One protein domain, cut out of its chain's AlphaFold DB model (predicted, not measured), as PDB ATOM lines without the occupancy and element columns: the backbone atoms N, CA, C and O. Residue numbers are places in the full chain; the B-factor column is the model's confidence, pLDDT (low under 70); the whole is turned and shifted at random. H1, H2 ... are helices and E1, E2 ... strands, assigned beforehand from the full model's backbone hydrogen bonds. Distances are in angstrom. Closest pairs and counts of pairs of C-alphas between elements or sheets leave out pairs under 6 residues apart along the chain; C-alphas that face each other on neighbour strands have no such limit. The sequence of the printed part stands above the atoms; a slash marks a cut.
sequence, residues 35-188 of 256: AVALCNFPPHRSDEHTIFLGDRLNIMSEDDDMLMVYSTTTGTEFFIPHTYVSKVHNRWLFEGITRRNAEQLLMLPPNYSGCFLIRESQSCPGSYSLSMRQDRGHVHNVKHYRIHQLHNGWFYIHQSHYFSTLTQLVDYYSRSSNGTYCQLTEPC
ATOM      1  N   ALA A  35     -41.066  16.595 -12.280       95.12
ATOM      2  CA  ALA A  35     -41.170  16.050 -10.940       95.12
ATOM      3  C   ALA A  35     -42.632  15.808 -10.554       95.12
ATOM      4  O   ALA A  35     -43.558  16.350 -11.156       95.12
ATOM      5  N   VAL A  36     -42.831  14.993  -9.523       95.69
ATOM      6  CA  VAL A  36     -44.112  14.824  -8.837       95.69
ATOM      7  C   VAL A  36     -43.994  15.316  -7.398       95.69
ATOM      8  O   VAL A  36     -42.983  15.069  -6.739       95.69
ATOM      9  N   ALA A  37     -45.032  15.972  -6.891       95.88
ATOM     10  CA  ALA A  37     -45.135  16.311  -5.478       95.88
ATOM     11  C   ALA A  37     -45.398  15.061  -4.617       95.88
ATOM     12  O   ALA A  37     -46.337  14.302  -4.860       95.88
ATOM     13  N   LEU A  38     -44.595  14.855  -3.574       95.75
ATOM     14  CA  LEU A  38     -44.709  13.736  -2.627       95.75
ATOM     15  C   LEU A  38     -45.513  14.088  -1.367       95.75
ATOM     16  O   LEU A  38     -45.723  13.228  -0.511       95.75
ATOM     17  N   CYS A  39     -45.956  15.336  -1.239       93.75
ATOM     18  CA  CYS A  39     -46.822  15.833  -0.176       93.75
ATOM     19  C   CYS A  39     -47.417  17.192  -0.574       93.75
ATOM     20  O   CYS A  39     -47.076  17.747  -1.618       93.75
ATOM     21  N   ASN A  40     -48.311  17.722   0.264       93.19
ATOM     22  CA  ASN A  40     -48.851  19.060   0.054       93.19
ATOM     23  C   ASN A  40     -47.814  20.125   0.430       93.19
ATOM     24  O   ASN A  40     -47.166  20.018   1.476       93.19
ATOM     25  N   PHE A  41     -47.707  21.169  -0.385       91.69
ATOM     26  CA  PHE A  41     -46.786  22.276  -0.165       91.69
ATOM     27  C   PHE A  41     -47.431  23.629  -0.516       91.69
ATOM     28  O   PHE A  41     -48.046  23.741  -1.578       91.69
ATOM     29  N   PRO A  42     -47.257  24.676   0.312       90.56
ATOM     30  CA  PRO A  42     -46.638  24.660   1.641       90.56
ATOM     31  C   PRO A  42     -47.434  23.821   2.657       90.56
ATOM     32  O   PRO A  42     -48.654  23.687   2.525       90.56
ATOM     33  N   PRO A  43     -46.784  23.260   3.691       83.06
ATOM     34  CA  PRO A  43     -47.495  22.524   4.729       83.06
ATOM     35  C   PRO A  43     -48.494  23.445   5.447       83.06
ATOM     36  O   PRO A  43     -48.206  24.611   5.710       83.06
ATOM     37  N   HIS A  44     -49.676  22.913   5.771       81.25
ATOM     38  CA  HIS A  44     -50.765  23.621   6.470       81.25
ATOM     39  C   HIS A  44     -51.438  24.760   5.690       81.25
ATOM     40  O   HIS A  44     -52.245  25.495   6.259       81.25
ATOM     41  N   ARG A  45     -51.164  24.881   4.388       81.00
ATOM     42  CA  ARG A  45     -51.891  25.763   3.476       81.00
ATOM     43  C   ARG A  45     -52.778  24.924   2.557       81.00
ATOM     44  O   ARG A  45     -52.444  23.790   2.217       81.00
ATOM     45  N   SER A  46     -53.971  25.421   2.253       78.38
ATOM     46  CA  SER A  46     -54.946  24.739   1.390       78.38
ATOM     47  C   SER A  46     -55.782  25.777   0.650       78.38
ATOM     48  O   SER A  46     -56.996  25.861   0.812       78.38
ATOM     49  N   ASP A  47     -55.093  26.627  -0.100       83.31
ATOM     50  CA  ASP A  47     -55.667  27.643  -0.980       83.31
ATOM     51  C   ASP A  47     -55.343  27.341  -2.454       83.31
ATOM     52  O   ASP A  47     -54.835  26.269  -2.788       83.31
ATOM     53  N   GLU A  48     -55.627  28.289  -3.348       81.06
ATOM     54  CA  GLU A  48     -55.376  28.144  -4.789       81.06
ATOM     55  C   GLU A  48     -53.884  28.003  -5.156       81.06
ATOM     56  O   GLU A  48     -53.565  27.547  -6.250       81.06
ATOM     57  N   HIS A  49     -52.970  28.326  -4.234       84.44
ATOM     58  CA  HIS A  49     -51.518  28.250  -4.425       84.44
ATOM     59  C   HIS A  49     -50.906  27.018  -3.745       84.44
ATOM     60  O   HIS A  49     -49.706  26.981  -3.486       84.44
ATOM     61  N   THR A  50     -51.716  26.015  -3.412       90.81
ATOM     62  CA  THR A  50     -51.225  24.782  -2.793       90.81
ATOM     63  C   THR A  50     -50.919  23.744  -3.866       90.81
ATOM     64  O   THR A  50     -51.787  23.386  -4.658       90.81
ATOM     65  N   ILE A  51     -49.689  23.238  -3.863       92.44
ATOM     66  CA  ILE A  51     -49.320  22.019  -4.582       92.44
ATOM     67  C   ILE A  51     -49.824  20.842  -3.761       92.44
ATOM     68  O   ILE A  51     -49.544  20.756  -2.563       92.44
ATOM     69  N   PHE A  52     -50.554  19.933  -4.392       93.12
ATOM     70  CA  PHE A  52     -51.065  18.733  -3.751       93.12
ATOM     71  C   PHE A  52     -50.197  17.518  -4.063       93.12
ATOM     72  O   PHE A  52     -49.554  17.429  -5.106       93.12
ATOM     73  N   LEU A  53     -50.214  16.543  -3.152       94.25
ATOM     74  CA  LEU A  53     -49.639  15.222  -3.388       94.25
ATOM     75  C   LEU A  53     -50.072  14.673  -4.765       94.25
ATOM     76  O   LEU A  53     -51.264  14.540  -5.047       94.25
ATOM     77  N   GLY A  54     -49.094  14.279  -5.579       94.88
ATOM     78  CA  GLY A  54     -49.307  13.724  -6.913       94.88
ATOM     79  C   GLY A  54     -49.361  14.752  -8.042       94.88
ATOM     80  O   GLY A  54     -49.413  14.333  -9.196       94.88
ATOM     81  N   ASP A  55     -49.319  16.055  -7.746       94.06
ATOM     82  CA  ASP A  55     -49.257  17.096  -8.773       94.06
ATOM     83  C   ASP A  55     -47.978  16.977  -9.602       94.06
ATOM     84  O   ASP A  55     -46.881  16.754  -9.073       94.06
ATOM     85  N   ARG A  56     -48.129  17.158 -10.915       93.62
ATOM     86  CA  ARG A  56     -47.005  17.267 -11.838       93.62
ATOM     87  C   ARG A  56     -46.385  18.659 -11.774       93.62
ATOM     88  O   ARG A  56     -47.062  19.677 -11.923       93.62
ATOM     89  N   LEU A  57     -45.067  18.685 -11.643       94.56
ATOM     90  CA  LEU A  57     -44.252  19.887 -11.536       94.56
ATOM     91  C   LEU A  57     -43.202  19.907 -12.649       94.56
ATOM     92  O   LEU A  57     -42.635  18.867 -12.992       94.56
ATOM     93  N   ASN A  58     -42.918  21.090 -13.188       94.56
ATOM     94  CA  ASN A  58     -41.803  21.298 -14.108       94.56
ATOM     95  C   ASN A  58     -40.627  21.884 -13.328       94.56
ATOM     96  O   ASN A  58     -40.779  22.906 -12.668       94.56
ATOM     97  N   ILE A  59     -39.466  21.245 -13.385       94.81
ATOM     98  CA  ILE A  59     -38.262  21.720 -12.706       94.81
ATOM     99  C   ILE A  59     -37.619  22.813 -13.562       94.81
ATOM    100  O   ILE A  59     -37.300  22.582 -14.728       94.81
ATOM    101  N   MET A  60     -37.430  23.991 -12.969       93.38
ATOM    102  CA  MET A  60     -36.865  25.177 -13.616       93.38
ATOM    103  C   MET A  60     -35.372  25.320 -13.305       93.38
ATOM    104  O   MET A  60     -34.568  25.543 -14.207       93.38
ATOM    105  N   SER A  61     -34.988  25.142 -12.040       91.44
ATOM    106  CA  SER A  61     -33.591  25.100 -11.602       91.44
ATOM    107  C   SER A  61     -33.422  24.177 -10.399       91.44
ATOM    108  O   SER A  61     -34.381  23.880  -9.679       91.44
ATOM    109  N   GLU A  62     -32.193  23.707 -10.203       89.75
ATOM    110  CA  GLU A  62     -31.828  22.829  -9.098       89.75
ATOM    111  C   GLU A  62     -30.612  23.410  -8.381       89.75
ATOM    112  O   GLU A  62     -29.568  23.587  -9.006       89.75
ATOM    113  N   ASP A  63     -30.770  23.671  -7.086       87.94
ATOM    114  CA  ASP A  63     -29.687  24.004  -6.163       87.94
ATOM    115  C   ASP A  63     -29.490  22.834  -5.177       87.94
ATOM    116  O   ASP A  63     -30.296  21.896  -5.144       87.94
ATOM    117  N   ASP A  64     -28.438  22.877  -4.352       80.62
ATOM    118  CA  ASP A  64     -28.037  21.744  -3.495       80.62
ATOM    119  C   ASP A  64     -29.149  21.261  -2.539       80.62
ATOM    120  O   ASP A  64     -29.328  20.057  -2.355       80.62
ATOM    121  N   ASP A  65     -29.946  22.178  -1.979       84.38
ATOM    122  CA  ASP A  65     -30.981  21.851  -0.983       84.38
ATOM    123  C   ASP A  65     -32.420  22.073  -1.476       84.38
ATOM    124  O   ASP A  65     -33.375  21.518  -0.917       84.38
ATOM    125  N   MET A  66     -32.593  22.868  -2.534       92.19
ATOM    126  CA  MET A  66     -33.894  23.364  -2.983       92.19
ATOM    127  C   MET A  66     -34.053  23.243  -4.498       92.19
ATOM    128  O   MET A  66     -33.110  23.392  -5.270       92.19
ATOM    129  N   LEU A  67     -35.290  23.015  -4.922       93.44
ATOM    130  CA  LEU A  67     -35.706  22.994  -6.317       93.44
ATOM    131  C   LEU A  67     -36.617  24.180  -6.590       93.44
ATOM    132  O   LEU A  67     -37.584  24.398  -5.856       93.44
ATOM    133  N   MET A  68     -36.352  24.894  -7.680       94.75
ATOM    134  CA  MET A  68     -37.308  25.841  -8.235       94.75
ATOM    135  C   MET A  68     -38.194  25.095  -9.226       94.75
ATOM    136  O   MET A  68     -37.712  24.551 -10.223       94.75
ATOM    137  N   VAL A  69     -39.495  25.049  -8.954       94.75
ATOM    138  CA  VAL A  69     -40.470  24.322  -9.768       94.75
ATOM    139  C   VAL A  69     -41.609  25.226 -10.204       94.75
ATOM    140  O   VAL A  69     -42.062  26.076  -9.447       94.75
ATOM    141  N   TYR A  70     -42.118  24.997 -11.406       93.50
ATOM    142  CA  TYR A  70     -43.348  25.589 -11.902       93.50
ATOM    143  C   TYR A  70     -44.485  24.573 -11.785       93.50
ATOM    144  O   TYR A  70     -44.430  23.488 -12.379       93.50
ATOM    145  N   SER A  71     -45.519  24.914 -11.017       91.56
ATOM    146  CA  SER A  71     -46.742  24.118 -10.950       91.56
ATOM    147  C   SER A  71     -47.679  24.550 -12.065       91.56
ATOM    148  O   SER A  71     -48.201  25.664 -12.067       91.56
ATOM    149  N   THR A  72     -47.942  23.639 -12.998       82.75
ATOM    150  CA  THR A  72     -48.951  23.871 -14.043       82.75
ATOM    151  C   THR A  72     -50.363  23.983 -13.458       82.75
ATOM    152  O   THR A  72     -51.205  24.665 -14.031       82.75
ATOM    153  N   THR A  73     -50.594  23.393 -12.278       82.75
ATOM    154  CA  THR A  73     -51.867  23.425 -11.543       82.75
ATOM    155  C   THR A  73     -52.181  24.763 -10.914       82.75
ATOM    156  O   THR A  73     -53.317  25.220 -11.008       82.75
ATOM    157  N   THR A  74     -51.200  25.404 -10.290       85.44
ATOM    158  CA  THR A  74     -51.408  26.715  -9.661       85.44
ATOM    159  C   THR A  74     -50.973  27.867 -10.570       85.44
ATOM    160  O   THR A  74     -51.169  29.029 -10.227       85.44
ATOM    161  N   GLY A  75     -50.328  27.571 -11.704       87.06
ATOM    162  CA  GLY A  75     -49.717  28.563 -12.589       87.06
ATOM    163  C   GLY A  75     -48.587  29.365 -11.935       87.06
ATOM    164  O   GLY A  75     -48.263  30.448 -12.417       87.06
ATOM    165  N   THR A  76     -48.025  28.871 -10.827       89.56
ATOM    166  CA  THR A  76     -47.095  29.607  -9.958       89.56
ATOM    167  C   THR A  76     -45.786  28.838  -9.760       89.56
ATOM    168  O   THR A  76     -45.754  27.604  -9.818       89.56
ATOM    169  N   GLU A  77     -44.705  29.574  -9.510       93.38
ATOM    170  CA  GLU A  77     -43.385  29.037  -9.173       93.38
ATOM    171  C   GLU A  77     -43.216  28.845  -7.659       93.38
ATOM    172  O   GLU A  77     -43.697  29.645  -6.855       93.38
ATOM    173  N   PHE A  78     -42.501  27.794  -7.261       93.19
ATOM    174  CA  PHE A  78     -42.223  27.467  -5.865       93.19
ATOM    175  C   PHE A  78     -40.769  27.063  -5.678       93.19
ATOM    176  O   PHE A  78     -40.191  26.382  -6.522       93.19
ATOM    177  N   PHE A  79     -40.223  27.398  -4.511       94.06
ATOM    178  CA  PHE A  79     -38.988  26.814  -4.003       94.06
ATOM    179  C   PHE A  79     -39.347  25.699  -3.024       94.06
ATOM    180  O   PHE A  79     -39.912  25.963  -1.961       94.06
ATOM    181  N   ILE A  80     -39.050  24.455  -3.392       93.75
ATOM    182  CA  ILE A  80     -39.454  23.259  -2.649       93.75
ATOM    183  C   ILE A  80     -38.217  22.415  -2.322       93.75
ATOM    184  O   ILE A  80     -37.367  22.241  -3.194       93.75
ATOM    185  N   PRO A  81     -38.096  21.848  -1.109       93.69
ATOM    186  CA  PRO A  81     -37.009  20.924  -0.797       93.69
ATOM    187  C   PRO A  81     -37.030  19.681  -1.697       93.69
ATOM    188  O   PRO A  81     -38.102  19.140  -1.979       93.69
ATOM    189  N   HIS A  82     -35.856  19.143  -2.045       91.38
ATOM    190  CA  HIS A  82     -35.753  17.887  -2.818       91.38
ATOM    191  C   HIS A  82     -36.541  16.731  -2.191       91.38
ATOM    192  O   HIS A  82     -37.106  15.902  -2.892       91.38
ATOM    193  N   THR A  83     -36.642  16.694  -0.861       92.44
ATOM    194  CA  THR A  83     -37.347  15.633  -0.121       92.44
ATOM    195  C   THR A  83     -38.865  15.616  -0.335       92.44
ATOM    196  O   THR A  83     -39.519  14.626  -0.001       92.44
ATOM    197  N   TYR A  84     -39.436  16.695  -0.874       94.62
ATOM    198  CA  TYR A  84     -40.878  16.866  -1.080       94.62
ATOM    199  C   TYR A  84     -41.295  16.516  -2.508       94.62
ATOM    200  O   TYR A  84     -42.486  16.520  -2.816       94.62
ATOM    201  N   VAL A  85     -40.340  16.191  -3.378       94.75
ATOM    202  CA  VAL A  85     -40.607  15.861  -4.772       94.75
ATOM    203  C   VAL A  85     -39.833  14.620  -5.203       94.75
ATOM    204  O   VAL A  85     -38.869  14.203  -4.572       94.75
ATOM    205  N   SER A  86     -40.274  13.999  -6.290       95.56
ATOM    206  CA  SER A  86     -39.533  12.932  -6.960       95.56
ATOM    207  C   SER A  86     -39.391  13.277  -8.430       95.56
ATOM    208  O   SER A  86     -40.382  13.626  -9.070       95.56
ATOM    209  N   LYS A  87     -38.169  13.188  -8.964       94.56
ATOM    210  CA  LYS A  87     -37.912  13.402 -10.393       94.56
ATOM    211  C   LYS A  87     -38.426  12.207 -11.185       94.56
ATOM    212  O   LYS A  87     -38.256  11.063 -10.762       94.56
ATOM    213  N   VAL A  88     -39.046  12.471 -12.330       95.06
ATOM    214  CA  VAL A  88     -39.693  11.452 -13.158       95.06
ATOM    215  C   VAL A  88     -39.026  11.393 -14.526       95.06
ATOM    216  O   VAL A  88     -39.100  12.330 -15.317       95.06
ATOM    217  N   HIS A  89     -38.436  10.242 -14.829       93.38
ATOM    218  CA  HIS A  89     -37.812   9.912 -16.104       93.38
ATOM    219  C   HIS A  89     -38.663   8.876 -16.840       93.38
ATOM    220  O   HIS A  89     -39.286   8.009 -16.227       93.38
ATOM    221  N   ASN A  90     -38.728   8.959 -18.170       92.44
ATOM    222  CA  ASN A  90     -39.478   8.022 -19.021       92.44
ATOM    223  C   ASN A  90     -40.957   7.825 -18.611       92.44
ATOM    224  O   ASN A  90     -41.574   6.833 -18.988       92.44
ATOM    225  N   ARG A  91     -41.538   8.758 -17.840       94.00
ATOM    226  CA  ARG A  91     -42.866   8.699 -17.186       94.00
ATOM    227  C   ARG A  91     -43.042   7.645 -16.083       94.00
ATOM    228  O   ARG A  91     -43.955   7.790 -15.279       94.00
ATOM    229  N   TRP A  92     -42.213   6.606 -16.025       96.06
ATOM    230  CA  TRP A  92     -42.356   5.498 -15.069       96.06
ATOM    231  C   TRP A  92     -41.162   5.319 -14.127       96.06
ATOM    232  O   TRP A  92     -41.276   4.526 -13.198       96.06
ATOM    233  N   LEU A  93     -40.033   6.007 -14.324       96.38
ATOM    234  CA  LEU A  93     -38.854   5.907 -13.458       96.38
ATOM    235  C   LEU A  93     -38.799   7.093 -12.490       96.38
ATOM    236  O   LEU A  93     -38.574   8.223 -12.903       96.38
ATOM    237  N   PHE A  94     -38.991   6.820 -11.205       96.19
ATOM    238  CA  PHE A  94     -39.084   7.816 -10.145       96.19
ATOM    239  C   PHE A  94     -37.819   7.782  -9.283       96.19
ATOM    240  O   PHE A  94     -37.485   6.758  -8.678       96.19
ATOM    241  N   GLU A  95     -37.128   8.913  -9.213       93.00
ATOM    242  CA  GLU A  95     -35.903   9.099  -8.436       93.00
ATOM    243  C   GLU A  95     -36.222   9.683  -7.054       93.00
ATOM    244  O   GLU A  95     -37.111  10.523  -6.915       93.00
ATOM    245  N   GLY A  96     -35.529   9.224  -6.009       89.88
ATOM    246  CA  GLY A  96     -35.700   9.744  -4.645       89.88
ATOM    247  C   GLY A  96     -37.024   9.372  -3.958       89.88
ATOM    248  O   GLY A  96     -37.237   9.723  -2.799       89.88
ATOM    249  N   ILE A  97     -37.915   8.622  -4.619       95.00
ATOM    250  CA  ILE A  97     -39.194   8.218  -4.028       95.00
ATOM    251  C   ILE A  97     -39.043   7.029  -3.072       95.00
ATOM    252  O   ILE A  97     -38.412   6.008  -3.364       95.00
ATOM    253  N   THR A  98     -39.691   7.128  -1.912       95.25
ATOM    254  CA  THR A  98     -39.732   6.040  -0.930       95.25
ATOM    255  C   THR A  98     -40.755   4.971  -1.309       95.25
ATOM    256  O   THR A  98     -41.676   5.208  -2.094       95.25
ATOM    257  N   ARG A  99     -40.653   3.780  -0.700       95.25
ATOM    258  CA  ARG A  99     -41.697   2.752  -0.849       95.25
ATOM    259  C   ARG A  99     -43.082   3.286  -0.472       95.25
ATOM    260  O   ARG A  99     -44.019   3.103  -1.235       95.25
ATOM    261  N   ARG A 100     -43.184   3.958   0.676       95.69
ATOM    262  CA  ARG A 100     -44.444   4.504   1.197       95.69
ATOM    263  C   ARG A 100     -45.033   5.556   0.256       95.69
ATOM    264  O   ARG A 100     -46.221   5.507  -0.036       95.69
ATOM    265  N   ASN A 101     -44.209   6.469  -0.250       96.81
ATOM    266  CA  ASN A 101     -44.691   7.525  -1.139       96.81
ATOM    267  C   ASN A 101     -45.159   6.941  -2.481       96.81
ATOM    268  O   ASN A 101     -46.182   7.364  -3.004       96.81
ATOM    269  N   ALA A 102     -44.472   5.916  -2.998       97.25
ATOM    270  CA  ALA A 102     -44.921   5.187  -4.183       97.25
ATOM    271  C   ALA A 102     -46.284   4.510  -3.974       97.25
ATOM    272  O   ALA A 102     -47.132   4.561  -4.861       97.25
ATOM    273  N   GLU A 103     -46.501   3.896  -2.805       97.31
ATOM    274  CA  GLU A 103     -47.803   3.330  -2.439       97.31
ATOM    275  C   GLU A 103     -48.884   4.421  -2.419       97.31
ATOM    276  O   GLU A 103     -49.942   4.236  -3.009       97.31
ATOM    277  N   GLN A 104     -48.607   5.580  -1.813       97.06
ATOM    278  CA  GLN A 104     -49.558   6.694  -1.772       97.06
ATOM    279  C   GLN A 104     -49.913   7.207  -3.172       97.06
ATOM    280  O   GLN A 104     -51.097   7.329  -3.466       97.06
ATOM    281  N   LEU A 105     -48.922   7.451  -4.039       97.25
ATOM    282  CA  LEU A 105     -49.159   7.951  -5.398       97.25
ATOM    283  C   LEU A 105     -49.997   6.983  -6.239       97.25
ATOM    284  O   LEU A 105     -50.977   7.391  -6.853       97.25
ATOM    285  N   LEU A 106     -49.665   5.690  -6.222       97.38
ATOM    286  CA  LEU A 106     -50.391   4.675  -6.994       97.38
ATOM    287  C   LEU A 106     -51.839   4.475  -6.518       97.38
ATOM    288  O   LEU A 106     -52.680   3.981  -7.272       97.38
ATOM    289  N   MET A 107     -52.139   4.845  -5.274       96.31
ATOM    290  CA  MET A 107     -53.487   4.778  -4.707       96.31
ATOM    291  C   MET A 107     -54.324   6.031  -4.999       96.31
ATOM    292  O   MET A 107     -55.533   6.009  -4.769       96.31
ATOM    293  N   LEU A 108     -53.727   7.103  -5.531       94.75
ATOM    294  CA  LEU A 108     -54.473   8.282  -5.964       94.75
ATOM    295  C   LEU A 108     -55.223   8.008  -7.274       94.75
ATOM    296  O   LEU A 108     -54.637   7.443  -8.201       94.75
ATOM    297  N   PRO A 109     -56.476   8.469  -7.423       92.25
ATOM    298  CA  PRO A 109     -57.079   8.629  -8.744       92.25
ATOM    299  C   PRO A 109     -56.180   9.504  -9.641       92.25
ATOM    300  O   PRO A 109     -55.467  10.346  -9.111       92.25
ATOM    301  N   PRO A 110     -56.180   9.341 -10.974       92.44
ATOM    302  CA  PRO A 110     -56.918   8.354 -11.758       92.44
ATOM    303  C   PRO A 110     -56.199   6.994 -11.881       92.44
ATOM    304  O   PRO A 110     -56.572   6.201 -12.741       92.44
ATOM    305  N   ASN A 111     -55.181   6.694 -11.059       94.69
ATOM    306  CA  ASN A 111     -54.503   5.396 -11.114       94.69
ATOM    307  C   ASN A 111     -55.481   4.251 -10.822       94.69
ATOM    308  O   ASN A 111     -56.369   4.359  -9.973       94.69
ATOM    309  N   TYR A 112     -55.289   3.133 -11.514       94.00
ATOM    310  CA  TYR A 112     -56.117   1.935 -11.430       94.00
ATOM    311  C   TYR A 112     -55.240   0.676 -11.390       94.00
ATOM    312  O   TYR A 112     -54.010   0.750 -11.421       94.00
ATOM    313  N   SER A 113     -55.852  -0.501 -11.252       94.31
ATOM    314  CA  SER A 113     -55.110  -1.767 -11.231       94.31
ATOM    315  C   SER A 113     -54.210  -1.925 -12.463       94.31
ATOM    316  O   SER A 113     -54.660  -1.764 -13.593       94.31
ATOM    317  N   GLY A 114     -52.947  -2.283 -12.236       93.81
ATOM    318  CA  GLY A 114     -51.900  -2.372 -13.255       93.81
ATOM    319  C   GLY A 114     -51.056  -1.103 -13.399       93.81
ATOM    320  O   GLY A 114     -49.961  -1.185 -13.962       93.81
ATOM    321  N   CYS A 115     -51.501   0.042 -12.855       96.75
ATOM    322  CA  CYS A 115     -50.683   1.252 -12.834       96.75
ATOM    323  C   CYS A 115     -49.401   1.018 -12.034       96.75
ATOM    324  O   CYS A 115     -49.431   0.369 -10.980       96.75
ATOM    325  N   PHE A 116     -48.276   1.540 -12.519       97.81
ATOM    326  CA  PHE A 116     -46.971   1.200 -11.961       97.81
ATOM    327  C   PHE A 116     -45.950   2.334 -11.994       97.81
ATOM    328  O   PHE A 116     -46.036   3.279 -12.768       97.81
ATOM    329  N   LEU A 117     -44.919   2.187 -11.172       98.06
ATOM    330  CA  LEU A 117     -43.691   2.962 -11.253       98.06
ATOM    331  C   LEU A 117     -42.492   2.088 -10.887       98.06
ATOM    332  O   LEU A 117     -42.599   1.141 -10.104       98.06
ATOM    333  N   ILE A 118     -41.333   2.423 -11.430       97.75
ATOM    334  CA  ILE A 118     -40.038   1.884 -11.039       97.75
ATOM    335  C   ILE A 118     -39.336   2.946 -10.209       97.75
ATOM    336  O   ILE A 118     -39.312   4.116 -10.569       97.75
ATOM    337  N   ARG A 119     -38.758   2.530  -9.089       96.62
ATOM    338  CA  ARG A 119     -37.981   3.391  -8.200       96.62
ATOM    339  C   ARG A 119     -36.686   2.715  -7.808       96.62
ATOM    340  O   ARG A 119     -36.603   1.483  -7.809       96.62
ATOM    341  N   GLU A 120     -35.704   3.498  -7.401       91.38
ATOM    342  CA  GLU A 120     -34.517   2.945  -6.763       91.38
ATOM    343  C   GLU A 120     -34.865   2.273  -5.425       91.38
ATOM    344  O   GLU A 120     -35.801   2.640  -4.697       91.38
ATOM    345  N   SER A 121     -34.135   1.210  -5.112       80.75
ATOM    346  CA  SER A 121     -34.330   0.458  -3.884       80.75
ATOM    347  C   SER A 121     -33.596   1.129  -2.729       80.75
ATOM    348  O   SER A 121     -32.379   1.022  -2.615       80.75
ATOM    349  N   GLN A 122     -34.348   1.715  -1.794       77.31
ATOM    350  CA  GLN A 122     -33.792   2.310  -0.568       77.31
ATOM    351  C   GLN A 122     -32.944   1.328   0.258       77.31
ATOM    352  O   GLN A 122     -32.011   1.731   0.942       77.31
ATOM    353  N   SER A 123     -33.261   0.031   0.209       74.94
ATOM    354  CA  SER A 123     -32.548  -1.009   0.962       74.94
ATOM    355  C   SER A 123     -31.323  -1.576   0.240       74.94
ATOM    356  O   SER A 123     -30.537  -2.290   0.859       74.94
ATOM    357  N   CYS A 124     -31.167  -1.323  -1.062       75.44
ATOM    358  CA  CYS A 124     -30.104  -1.899  -1.888       75.44
ATOM    359  C   CYS A 124     -29.716  -0.895  -2.983       75.44
ATOM    360  O   CYS A 124     -30.316  -0.935  -4.061       75.44
ATOM    361  N   PRO A 125     -28.736  -0.014  -2.723       74.06
ATOM    362  CA  PRO A 125     -28.238   0.933  -3.715       74.06
ATOM    363  C   PRO A 125     -27.846   0.228  -5.021       74.06
ATOM    364  O   PRO A 125     -27.266  -0.857  -4.988       74.06
ATOM    365  N   GLY A 126     -28.212   0.809  -6.166       73.81
ATOM    366  CA  GLY A 126     -28.005   0.208  -7.492       73.81
ATOM    367  C   GLY A 126     -29.004  -0.896  -7.874       73.81
ATOM    368  O   GLY A 126     -28.929  -1.434  -8.970       73.81
ATOM    369  N   SER A 127     -29.956  -1.253  -7.005       84.50
ATOM    370  CA  SER A 127     -31.091  -2.116  -7.369       84.50
ATOM    371  C   SER A 127     -32.359  -1.289  -7.571       84.50
ATOM    372  O   SER A 127     -32.577  -0.300  -6.875       84.50
ATOM    373  N   TYR A 128     -33.254  -1.752  -8.443       95.25
ATOM    374  CA  TYR A 128     -34.554  -1.121  -8.671       95.25
ATOM    375  C   TYR A 128     -35.694  -1.935  -8.049       95.25
ATOM    376  O   TYR A 128     -35.569  -3.117  -7.717       95.25
ATOM    377  N   SER A 129     -36.838  -1.292  -7.857       95.81
ATOM    378  CA  SER A 129     -38.086  -1.919  -7.435       95.81
ATOM    379  C   SER A 129     -39.227  -1.447  -8.324       95.81
ATOM    380  O   SER A 129     -39.459  -0.247  -8.443       95.81
ATOM    381  N   LEU A 130     -39.975  -2.392  -8.889       96.25
ATOM    382  CA  LEU A 130     -41.249  -2.139  -9.552       96.25
ATOM    383  C   LEU A 130     -42.351  -2.113  -8.492       96.25
ATOM    384  O   LEU A 130     -42.543  -3.098  -7.784       96.25
ATOM    385  N   SER A 131     -43.067  -1.003  -8.374       97.44
ATOM    386  CA  SER A 131     -44.255  -0.864  -7.530       97.44
ATOM    387  C   SER A 131     -45.472  -0.773  -8.441       97.44
ATOM    388  O   SER A 131     -45.477   0.038  -9.359       97.44
ATOM    389  N   MET A 132     -46.481  -1.610  -8.220       96.38
ATOM    390  CA  MET A 132     -47.650  -1.707  -9.093       96.38
ATOM    391  C   MET A 132     -48.914  -1.859  -8.258       96.38
ATOM    392  O   MET A 132     -48.969  -2.701  -7.358       96.38
ATOM    393  N   ARG A 133     -49.945  -1.080  -8.577       96.06
ATOM    394  CA  ARG A 133     -51.270  -1.240  -7.988       96.06
ATOM    395  C   ARG A 133     -51.912  -2.529  -8.483       96.06
ATOM    396  O   ARG A 133     -51.932  -2.802  -9.679       96.06
ATOM    397  N   GLN A 134     -52.464  -3.315  -7.572       92.19
ATOM    398  CA  GLN A 134     -53.236  -4.502  -7.894       92.19
ATOM    399  C   GLN A 134     -54.529  -4.498  -7.087       92.19
ATOM    400  O   GLN A 134     -54.528  -4.670  -5.871       92.19
ATOM    401  N   ASP A 135     -55.644  -4.350  -7.789       90.94
ATOM    402  CA  ASP A 135     -56.958  -4.387  -7.163       90.94
ATOM    403  C   ASP A 135     -57.511  -5.820  -7.238       90.94
ATOM    404  O   ASP A 135     -57.454  -6.476  -8.281       90.94
ATOM    405  N   ARG A 136     -58.017  -6.342  -6.116       86.62
ATOM    406  CA  ARG A 136     -58.657  -7.664  -6.022       86.62
ATOM    407  C   ARG A 136     -59.998  -7.536  -5.309       86.62
ATOM    408  O   ARG A 136     -60.065  -7.575  -4.080       86.62
ATOM    409  N   GLY A 137     -61.069  -7.383  -6.086       85.31
ATOM    410  CA  GLY A 137     -62.391  -7.078  -5.538       85.31
ATOM    411  C   GLY A 137     -62.358  -5.738  -4.801       85.31
ATOM    412  O   GLY A 137     -61.974  -4.731  -5.383       85.31
ATOM    413  N   HIS A 138     -62.702  -5.743  -3.513       84.06
ATOM    414  CA  HIS A 138     -62.672  -4.550  -2.655       84.06
ATOM    415  C   HIS A 138     -61.306  -4.279  -2.000       84.06
ATOM    416  O   HIS A 138     -61.165  -3.320  -1.245       84.06
ATOM    417  N   VAL A 139     -60.299  -5.126  -2.242       86.44
ATOM    418  CA  VAL A 139     -58.955  -4.953  -1.682       86.44
ATOM    419  C   VAL A 139     -58.075  -4.240  -2.700       86.44
ATOM    420  O   VAL A 139     -57.710  -4.816  -3.724       86.44
ATOM    421  N   HIS A 140     -57.704  -3.005  -2.383       89.50
ATOM    422  CA  HIS A 140     -56.744  -2.209  -3.140       89.50
ATOM    423  C   HIS A 140     -55.383  -2.303  -2.461       89.50
ATOM    424  O   HIS A 140     -55.249  -1.957  -1.285       89.50
ATOM    425  N   ASN A 141     -54.373  -2.805  -3.168       93.69
ATOM    426  CA  ASN A 141     -53.017  -2.847  -2.640       93.69
ATOM    427  C   ASN A 141     -51.977  -2.518  -3.706       93.69
ATOM    428  O   ASN A 141     -52.251  -2.495  -4.903       93.69
ATOM    429  N   VAL A 142     -50.759  -2.256  -3.245       96.00
ATOM    430  CA  VAL A 142     -49.597  -2.078  -4.108       96.00
ATOM    431  C   VAL A 142     -48.646  -3.236  -3.855       96.00
ATOM    432  O   VAL A 142     -48.274  -3.535  -2.719       96.00
ATOM    433  N   LYS A 143     -48.267  -3.922  -4.930       94.75
ATOM    434  CA  LYS A 143     -47.249  -4.967  -4.912       94.75
ATOM    435  C   LYS A 143     -45.905  -4.395  -5.312       94.75
ATOM    436  O   LYS A 143     -45.818  -3.552  -6.200       94.75
ATOM    437  N   HIS A 144     -44.856  -4.908  -4.679       94.56
ATOM    438  CA  HIS A 144     -43.484  -4.520  -4.973       94.56
ATOM    439  C   HIS A 144     -42.688  -5.733  -5.431       94.56
ATOM    440  O   HIS A 144     -42.626  -6.741  -4.728       94.56
ATOM    441  N   TYR A 145     -42.048  -5.603  -6.585       93.44
ATOM    442  CA  TYR A 145     -41.174  -6.611  -7.162       93.44
ATOM    443  C   TYR A 145     -39.758  -6.066  -7.195       93.44
ATOM    444  O   TYR A 145     -39.517  -4.943  -7.644       93.44
ATOM    445  N   ARG A 146     -38.812  -6.865  -6.708       93.00
ATOM    446  CA  ARG A 146     -37.396  -6.529  -6.810       93.00
ATOM    447  C   ARG A 146     -36.954  -6.725  -8.257       93.00
ATOM    448  O   ARG A 146     -37.162  -7.794  -8.820       93.00
ATOM    449  N   ILE A 147     -36.334  -5.700  -8.832       94.75
ATOM    450  CA  ILE A 147     -35.648  -5.805 -10.116       94.75
ATOM    451  C   ILE A 147     -34.177  -6.042  -9.795       94.75
ATOM    452  O   ILE A 147     -33.501  -5.198  -9.202       94.75
ATOM    453  N   HIS A 148     -33.699  -7.227 -10.141       91.94
ATOM    454  CA  HIS A 148     -32.310  -7.610  -9.977       91.94
ATOM    455  C   HIS A 148     -31.501  -7.129 -11.173       91.94
ATOM    456  O   HIS A 148     -31.964  -7.233 -12.308       91.94
ATOM    457  N   GLN A 149     -30.290  -6.649 -10.910       92.00
ATOM    458  CA  GLN A 149     -29.305  -6.337 -11.937       92.00
ATOM    459  C   GLN A 149     -28.174  -7.367 -11.873       92.00
ATOM    460  O   GLN A 149     -27.672  -7.694 -10.795       92.00
ATOM    461  N   LEU A 150     -27.807  -7.915 -13.026       91.69
ATOM    462  CA  LEU A 150     -26.678  -8.818 -13.201       91.69
ATOM    463  C   LEU A 150     -25.375  -8.029 -13.386       91.69
ATOM    464  O   LEU A 150     -25.382  -6.847 -13.716       91.69
ATOM    465  N   HIS A 151     -24.236  -8.709 -13.236       91.56
ATOM    466  CA  HIS A 151     -22.907  -8.112 -13.420       91.56
ATOM    467  C   HIS A 151     -22.670  -7.576 -14.843       91.56
ATOM    468  O   HIS A 151     -21.884  -6.656 -15.027       91.56
ATOM    469  N   ASN A 152     -23.360  -8.129 -15.844       93.19
ATOM    470  CA  ASN A 152     -23.327  -7.661 -17.232       93.19
ATOM    471  C   ASN A 152     -24.294  -6.485 -17.500       93.19
ATOM    472  O   ASN A 152     -24.494  -6.108 -18.651       93.19
ATOM    473  N   GLY A 153     -24.936  -5.948 -16.457       91.50
ATOM    474  CA  GLY A 153     -25.872  -4.828 -16.532       91.50
ATOM    475  C   GLY A 153     -27.319  -5.203 -16.858       91.50
ATOM    476  O   GLY A 153     -28.172  -4.324 -16.820       91.50
ATOM    477  N   TRP A 154     -27.624  -6.472 -17.147       95.12
ATOM    478  CA  TRP A 154     -28.983  -6.899 -17.503       95.12
ATOM    479  C   TRP A 154     -29.913  -6.969 -16.289       95.12
ATOM    480  O   TRP A 154     -29.488  -7.270 -15.174       95.12
ATOM    481  N   PHE A 155     -31.204  -6.760 -16.525       94.75
ATOM    482  CA  PHE A 155     -32.254  -6.702 -15.518       94.75
ATOM    483  C   PHE A 155     -33.192  -7.902 -15.597       94.75
ATOM    484  O   PHE A 155     -33.505  -8.384 -16.685       94.75
ATOM    485  N   TYR A 156     -33.702  -8.348 -14.449       93.25
ATOM    486  CA  TYR A 156     -34.787  -9.327 -14.386       93.25
ATOM    487  C   TYR A 156     -35.629  -9.174 -13.114       93.25
ATOM    488  O   TYR A 156     -35.147  -8.715 -12.077       93.25
ATOM    489  N   ILE A 157     -36.892  -9.599 -13.186       92.12
ATOM    490  CA  ILE A 157     -37.747  -9.837 -12.007       92.12
ATOM    491  C   ILE A 157     -37.859 -11.343 -11.753       92.12
ATOM    492  O   ILE A 157     -37.675 -11.804 -10.630       92.12
ATOM    493  N   HIS A 158     -38.114 -12.124 -12.807       89.88
ATOM    494  CA  HIS A 158     -38.137 -13.586 -12.766       89.88
ATOM    495  C   HIS A 158     -36.972 -14.150 -13.585       89.88
ATOM    496  O   HIS A 158     -36.699 -13.656 -14.675       89.88
ATOM    497  N   GLN A 159     -36.314 -15.205 -13.099       89.38
ATOM    498  CA  GLN A 159     -35.099 -15.776 -13.710       89.38
ATOM    499  C   GLN A 159     -35.322 -16.438 -15.087       89.38
ATOM    500  O   GLN A 159     -34.391 -16.979 -15.667       89.38
ATOM    501  N   SER A 160     -36.541 -16.410 -15.633       89.94
ATOM    502  CA  SER A 160     -36.822 -16.887 -16.993       89.94
ATOM    503  C   SER A 160     -36.672 -15.809 -18.069       89.94
ATOM    504  O   SER A 160     -36.602 -16.152 -19.247       89.94
ATOM    505  N   HIS A 161     -36.654 -14.523 -17.701       91.38
ATOM    506  CA  HIS A 161     -36.611 -13.415 -18.658       91.38
ATOM    507  C   HIS A 161     -35.622 -12.347 -18.210       91.38
ATOM    508  O   HIS A 161     -35.715 -11.833 -17.095       91.38
ATOM    509  N   TYR A 162     -34.708 -11.993 -19.109       94.88
ATOM    510  CA  TYR A 162     -33.655 -11.013 -18.878       94.88
ATOM    511  C   TYR A 162     -33.730  -9.911 -19.933       94.88
ATOM    512  O   TYR A 162     -34.057 -10.181 -21.089       94.88
ATOM    513  N   PHE A 163     -33.408  -8.683 -19.537       96.19
ATOM    514  CA  PHE A 163     -33.560  -7.488 -20.366       96.19
ATOM    515  C   PHE A 163     -32.301  -6.634 -20.289       96.19
ATOM    516  O   PHE A 163     -31.750  -6.458 -19.205       96.19
ATOM    517  N   SER A 164     -31.843  -6.063 -21.402       96.50
ATOM    518  CA  SER A 164     -30.657  -5.198 -21.370       96.50
ATOM    519  C   SER A 164     -30.961  -3.803 -20.818       96.50
ATOM    520  O   SER A 164     -30.052  -3.117 -20.359       96.50
ATOM    521  N   THR A 165     -32.231  -3.383 -20.834       96.12
ATOM    522  CA  THR A 165     -32.684  -2.087 -20.309       96.12
ATOM    523  C   THR A 165     -33.976  -2.222 -19.503       96.12
ATOM    524  O   THR A 165     -34.772  -3.139 -19.716       96.12
ATOM    525  N   LEU A 166     -34.221  -1.273 -18.592       95.44
ATOM    526  CA  LEU A 166     -35.493  -1.182 -17.865       95.44
ATOM    527  C   LEU A 166     -36.681  -0.950 -18.810       95.44
ATOM    528  O   LEU A 166     -37.756  -1.487 -18.568       95.44
ATOM    529  N   THR A 167     -36.485  -0.218 -19.912       96.31
ATOM    530  CA  THR A 167     -37.519  -0.014 -20.937       96.31
ATOM    531  C   THR A 167     -37.981  -1.341 -21.536       96.31
ATOM    532  O   THR A 167     -39.174  -1.614 -21.554       96.31
ATOM    533  N   GLN A 168     -37.051  -2.223 -21.922       95.94
ATOM    534  CA  GLN A 168     -37.404  -3.547 -22.449       95.94
ATOM    535  C   GLN A 168     -38.154  -4.409 -21.425       95.94
ATOM    536  O   GLN A 168     -39.071  -5.147 -21.791       95.94
ATOM    537  N   LEU A 169     -37.783  -4.308 -20.144       94.94
ATOM    538  CA  LEU A 169     -38.489  -4.973 -19.050       94.94
ATOM    539  C   LEU A 169     -39.935  -4.468 -18.954       94.94
ATOM    540  O   LEU A 169     -40.863  -5.277 -18.896       94.94
ATOM    541  N   VAL A 170     -40.137  -3.148 -18.973       95.38
ATOM    542  CA  VAL A 170     -41.470  -2.528 -18.949       95.38
ATOM    543  C   VAL A 170     -42.293  -2.970 -20.160       95.38
ATOM    544  O   VAL A 170     -43.419  -3.434 -19.990       95.38
ATOM    545  N   ASP A 171     -41.722  -2.929 -21.364       93.81
ATOM    546  CA  ASP A 171     -42.402  -3.335 -22.600       93.81
ATOM    547  C   ASP A 171     -42.827  -4.809 -22.576       93.81
ATOM    548  O   ASP A 171     -43.865  -5.186 -23.126       93.81
ATOM    549  N   TYR A 172     -42.018  -5.679 -21.969       93.19
ATOM    550  CA  TYR A 172     -42.335  -7.097 -21.830       93.19
ATOM    551  C   TYR A 172     -43.525  -7.330 -20.891       93.19
ATOM    552  O   TYR A 172     -44.487  -8.010 -21.262       93.19
ATOM    553  N   TYR A 173     -43.490  -6.741 -19.691       92.62
ATOM    554  CA  TYR A 173     -44.556  -6.907 -18.698       92.62
ATOM    555  C   TYR A 173     -45.831  -6.113 -19.030       92.62
ATOM    556  O   TYR A 173     -46.890  -6.425 -18.489       92.62
ATOM    557  N   SER A 174     -45.760  -5.148 -19.954       92.19
ATOM    558  CA  SER A 174     -46.937  -4.441 -20.486       92.19
ATOM    559  C   SER A 174     -47.670  -5.239 -21.573       92.19
ATOM    560  O   SER A 174     -48.886  -5.157 -21.697       92.19
ATOM    561  N   ARG A 175     -46.949  -6.055 -22.358       86.88
ATOM    562  CA  ARG A 175     -47.540  -6.893 -23.425       86.88
ATOM    563  C   ARG A 175     -48.055  -8.247 -22.937       86.88
ATOM    564  O   ARG A 175     -48.879  -8.869 -23.600       86.88
ATOM    565  N   SER A 176     -47.549  -8.731 -21.807       69.94
ATOM    566  CA  SER A 176     -47.830 -10.082 -21.315       69.94
ATOM    567  C   SER A 176     -49.191 -10.158 -20.609       69.94
ATOM    568  O   SER A 176     -49.274 -10.093 -19.385       69.94
ATOM    569  N   SER A 177     -50.274 -10.330 -21.374       57.28
ATOM    570  CA  SER A 177     -51.632 -10.591 -20.856       57.28
ATOM    571  C   SER A 177     -51.874 -12.055 -20.449       57.28
ATOM    572  O   SER A 177     -52.927 -12.390 -19.914       57.28
ATOM    573  N   ASN A 178     -50.914 -12.954 -20.693       53.91
ATOM    574  CA  ASN A 178     -51.123 -14.404 -20.606       53.91
ATOM    575  C   ASN A 178     -50.823 -14.977 -19.208       53.91
ATOM    576  O   ASN A 178     -50.051 -15.921 -19.064       53.91
ATOM    577  N   GLY A 179     -51.437 -14.411 -18.165       54.44
ATOM    578  CA  GLY A 179     -51.444 -15.017 -16.825       54.44
ATOM    579  C   GLY A 179     -50.215 -14.737 -15.950       54.44
ATOM    580  O   GLY A 179     -50.045 -15.369 -14.907       54.44
ATOM    581  N   THR A 180     -49.363 -13.779 -16.315       63.06
ATOM    582  CA  THR A 180     -48.309 -13.294 -15.415       63.06
ATOM    583  C   THR A 180     -48.905 -12.479 -14.266       63.06
ATOM    584  O   THR A 180     -49.695 -11.567 -14.477       63.06
ATOM    585  N   TYR A 181     -48.463 -12.736 -13.029       68.19
ATOM    586  CA  TYR A 181     -48.874 -11.983 -11.829       68.19
ATOM    587  C   TYR A 181     -48.496 -10.485 -11.843       68.19
ATOM    588  O   TYR A 181     -48.844  -9.773 -10.898       68.19
ATOM    589  N   CYS A 182     -47.766 -10.033 -12.870       75.06
ATOM    590  CA  CYS A 182     -47.247  -8.677 -13.058       75.06
ATOM    591  C   CYS A 182     -47.674  -8.153 -14.436       75.06
ATOM    592  O   CYS A 182     -46.876  -8.187 -15.369       75.06
ATOM    593  N   GLN A 183     -48.932  -7.742 -14.580       88.00
ATOM    594  CA  GLN A 183     -49.411  -7.109 -15.809       88.00
ATOM    595  C   GLN A 183     -49.391  -5.596 -15.626       88.00
ATOM    596  O   GLN A 183     -50.142  -5.063 -14.808       88.00
ATOM    597  N   LEU A 184     -48.522  -4.929 -16.380       93.31
ATOM    598  CA  LEU A 184     -48.419  -3.475 -16.378       93.31
ATOM    599  C   LEU A 184     -49.437  -2.896 -17.358       93.31
ATOM    600  O   LEU A 184     -49.571  -3.403 -18.470       93.31
ATOM    601  N   THR A 185     -50.158  -1.858 -16.942       93.81
ATOM    602  CA  THR A 185     -51.111  -1.155 -17.813       93.81
ATOM    603  C   THR A 185     -50.559   0.210 -18.195       93.81
ATOM    604  O   THR A 185     -50.143   0.405 -19.330       93.81
ATOM    605  N   GLU A 186     -50.481   1.126 -17.233       94.88
ATOM    606  CA  GLU A 186     -50.029   2.501 -17.443       94.88
ATOM    607  C   GLU A 186     -48.965   2.907 -16.414       94.88
ATOM    608  O   GLU A 186     -49.022   2.477 -15.256       94.88
ATOM    609  N   PRO A 187     -48.000   3.767 -16.780       96.81
ATOM    610  CA  PRO A 187     -47.195   4.476 -15.796       96.81
ATOM    611  C   PRO A 187     -48.072   5.202 -14.769       96.81
ATOM    612  O   PRO A 187     -49.206   5.578 -15.065       96.81
ATOM    613  N   CYS A 188     -47.533   5.430 -13.571       96.50
ATOM    614  CA  CYS A 188     -48.201   6.181 -12.517       96.50
ATOM    615  C   CYS A 188     -48.659   7.537 -13.062       96.50
ATOM    616  O   CYS A 188     -47.844   8.389 -13.424       96.50
TER     617      CYS A 188
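AT A GLANCE: This is residues 35 to 188 of the 256 residues of the protein "Src-like-adapter 2" of Sinocyclocheilus rhinocerous (UniProt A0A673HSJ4). Look for two lobes side by side, joined through E5: one holds the twisted meander E1 to E4 with the long link 38 to 55 folded beside it, and the other holds E6 to E9 with H1 on one side of these strands and H2 on the other. Their strands form one strongly twisted sheet that runs through both lobes and curls round H1. The printed part has 154 residues, with two named helices and nine named strands in the order E1 E2 E3 E4 E5 E6 H1 E7 E8 E9 H2; across the mixed sheet the order is E4 E3 E2 E1 E5 E6 E7 E8 E9. The class is mixed, helices and strands, though under half of the residues are in named elements. The whole is compact, with a radius of gyration of the C-alphas of 16.6 A and spans of 49 by 40 by 24 A.

HOW THE PARTS SIT: Start at E1, residues 35 to 37, whose hairpin with E2, residues 56 to 62, shows N 35 and O 57 at 2.9 A. Go on to E3, residues 66 to 71, and E4, residues 76 to 81: these four strands make a meander, each strand the antiparallel neighbour of the one before. Look for N 60 and O 68 at 2.8 A between E2 and E3, and for N 69 and O 78 at 2.9 A between E3 and the edge strand E4. Next comes E5, residues 85 to 89, which meets E4 only through their link. Its pairing is staggered: residues 85 to 87 pair with E1, where N 36 and O 86 are 2.8 A apart, and residues 87 to 89 pair with E6, residues 93 to 95, where N 89 and O 93 are 2.8 A apart. E6, H1, residues 99 to 107, and E7, residues 116 to 120, form a strand-helix-strand unit, two parallel neighbour strands with a helix between, and its crossover is right-handed; N 94 and O 118 are 2.8 A apart. A second meander runs from E7 through E8, residues 128 to 136, to the edge strand E9, residues 139 to 149, with N 119 and O 129 at 2.9 A and N 132 and O 143 at 2.9 A. H1 is on the sheet; its closest C-alphas to E9 are those of Glu 103 and Val 142, 5.9 A apart. H2, residues 166 to 175, is on the sheet over E7 and E8 at a height of 10.6 A, and runs along the strands at 22 degrees to E7 on the local plane. H1 and H2 are apart, and in both every O i to N i+4 pair is within hydrogen-bond range.

IN THESE COORDINATES: Find C-alpha 35 at (-41.170, 16.050, -10.940), where E1 begins its 6.8 A. Further on, E2 spans 16.4 A, E3 15.1 A, E4 16.2 A, E5 13.1 A and E6 6.6 A. H1 covers 12.6 A and E7 13.6 A. E8 is 25.1 A long; then find C-alpha 139 at (-58.955, -4.953, -1.682), from which E9 runs 31.4 A. H2 spans 14.4 A and ends at C-alpha 175, (-47.540, -6.893, -23.425).

THE WHOLE: The C-alphas of Asp 47 and Ser 160 are the two farthest apart, at 50.9 A. The printed part has no cut; its long links are E1 to E2 and E9 to H2, and in the latter residues 155 to 156 pair antiparallel with residues 148 to 149 of E9. The mean pLDDT of the printed part is 90.6; look at residues 176 to 181 for values under 70.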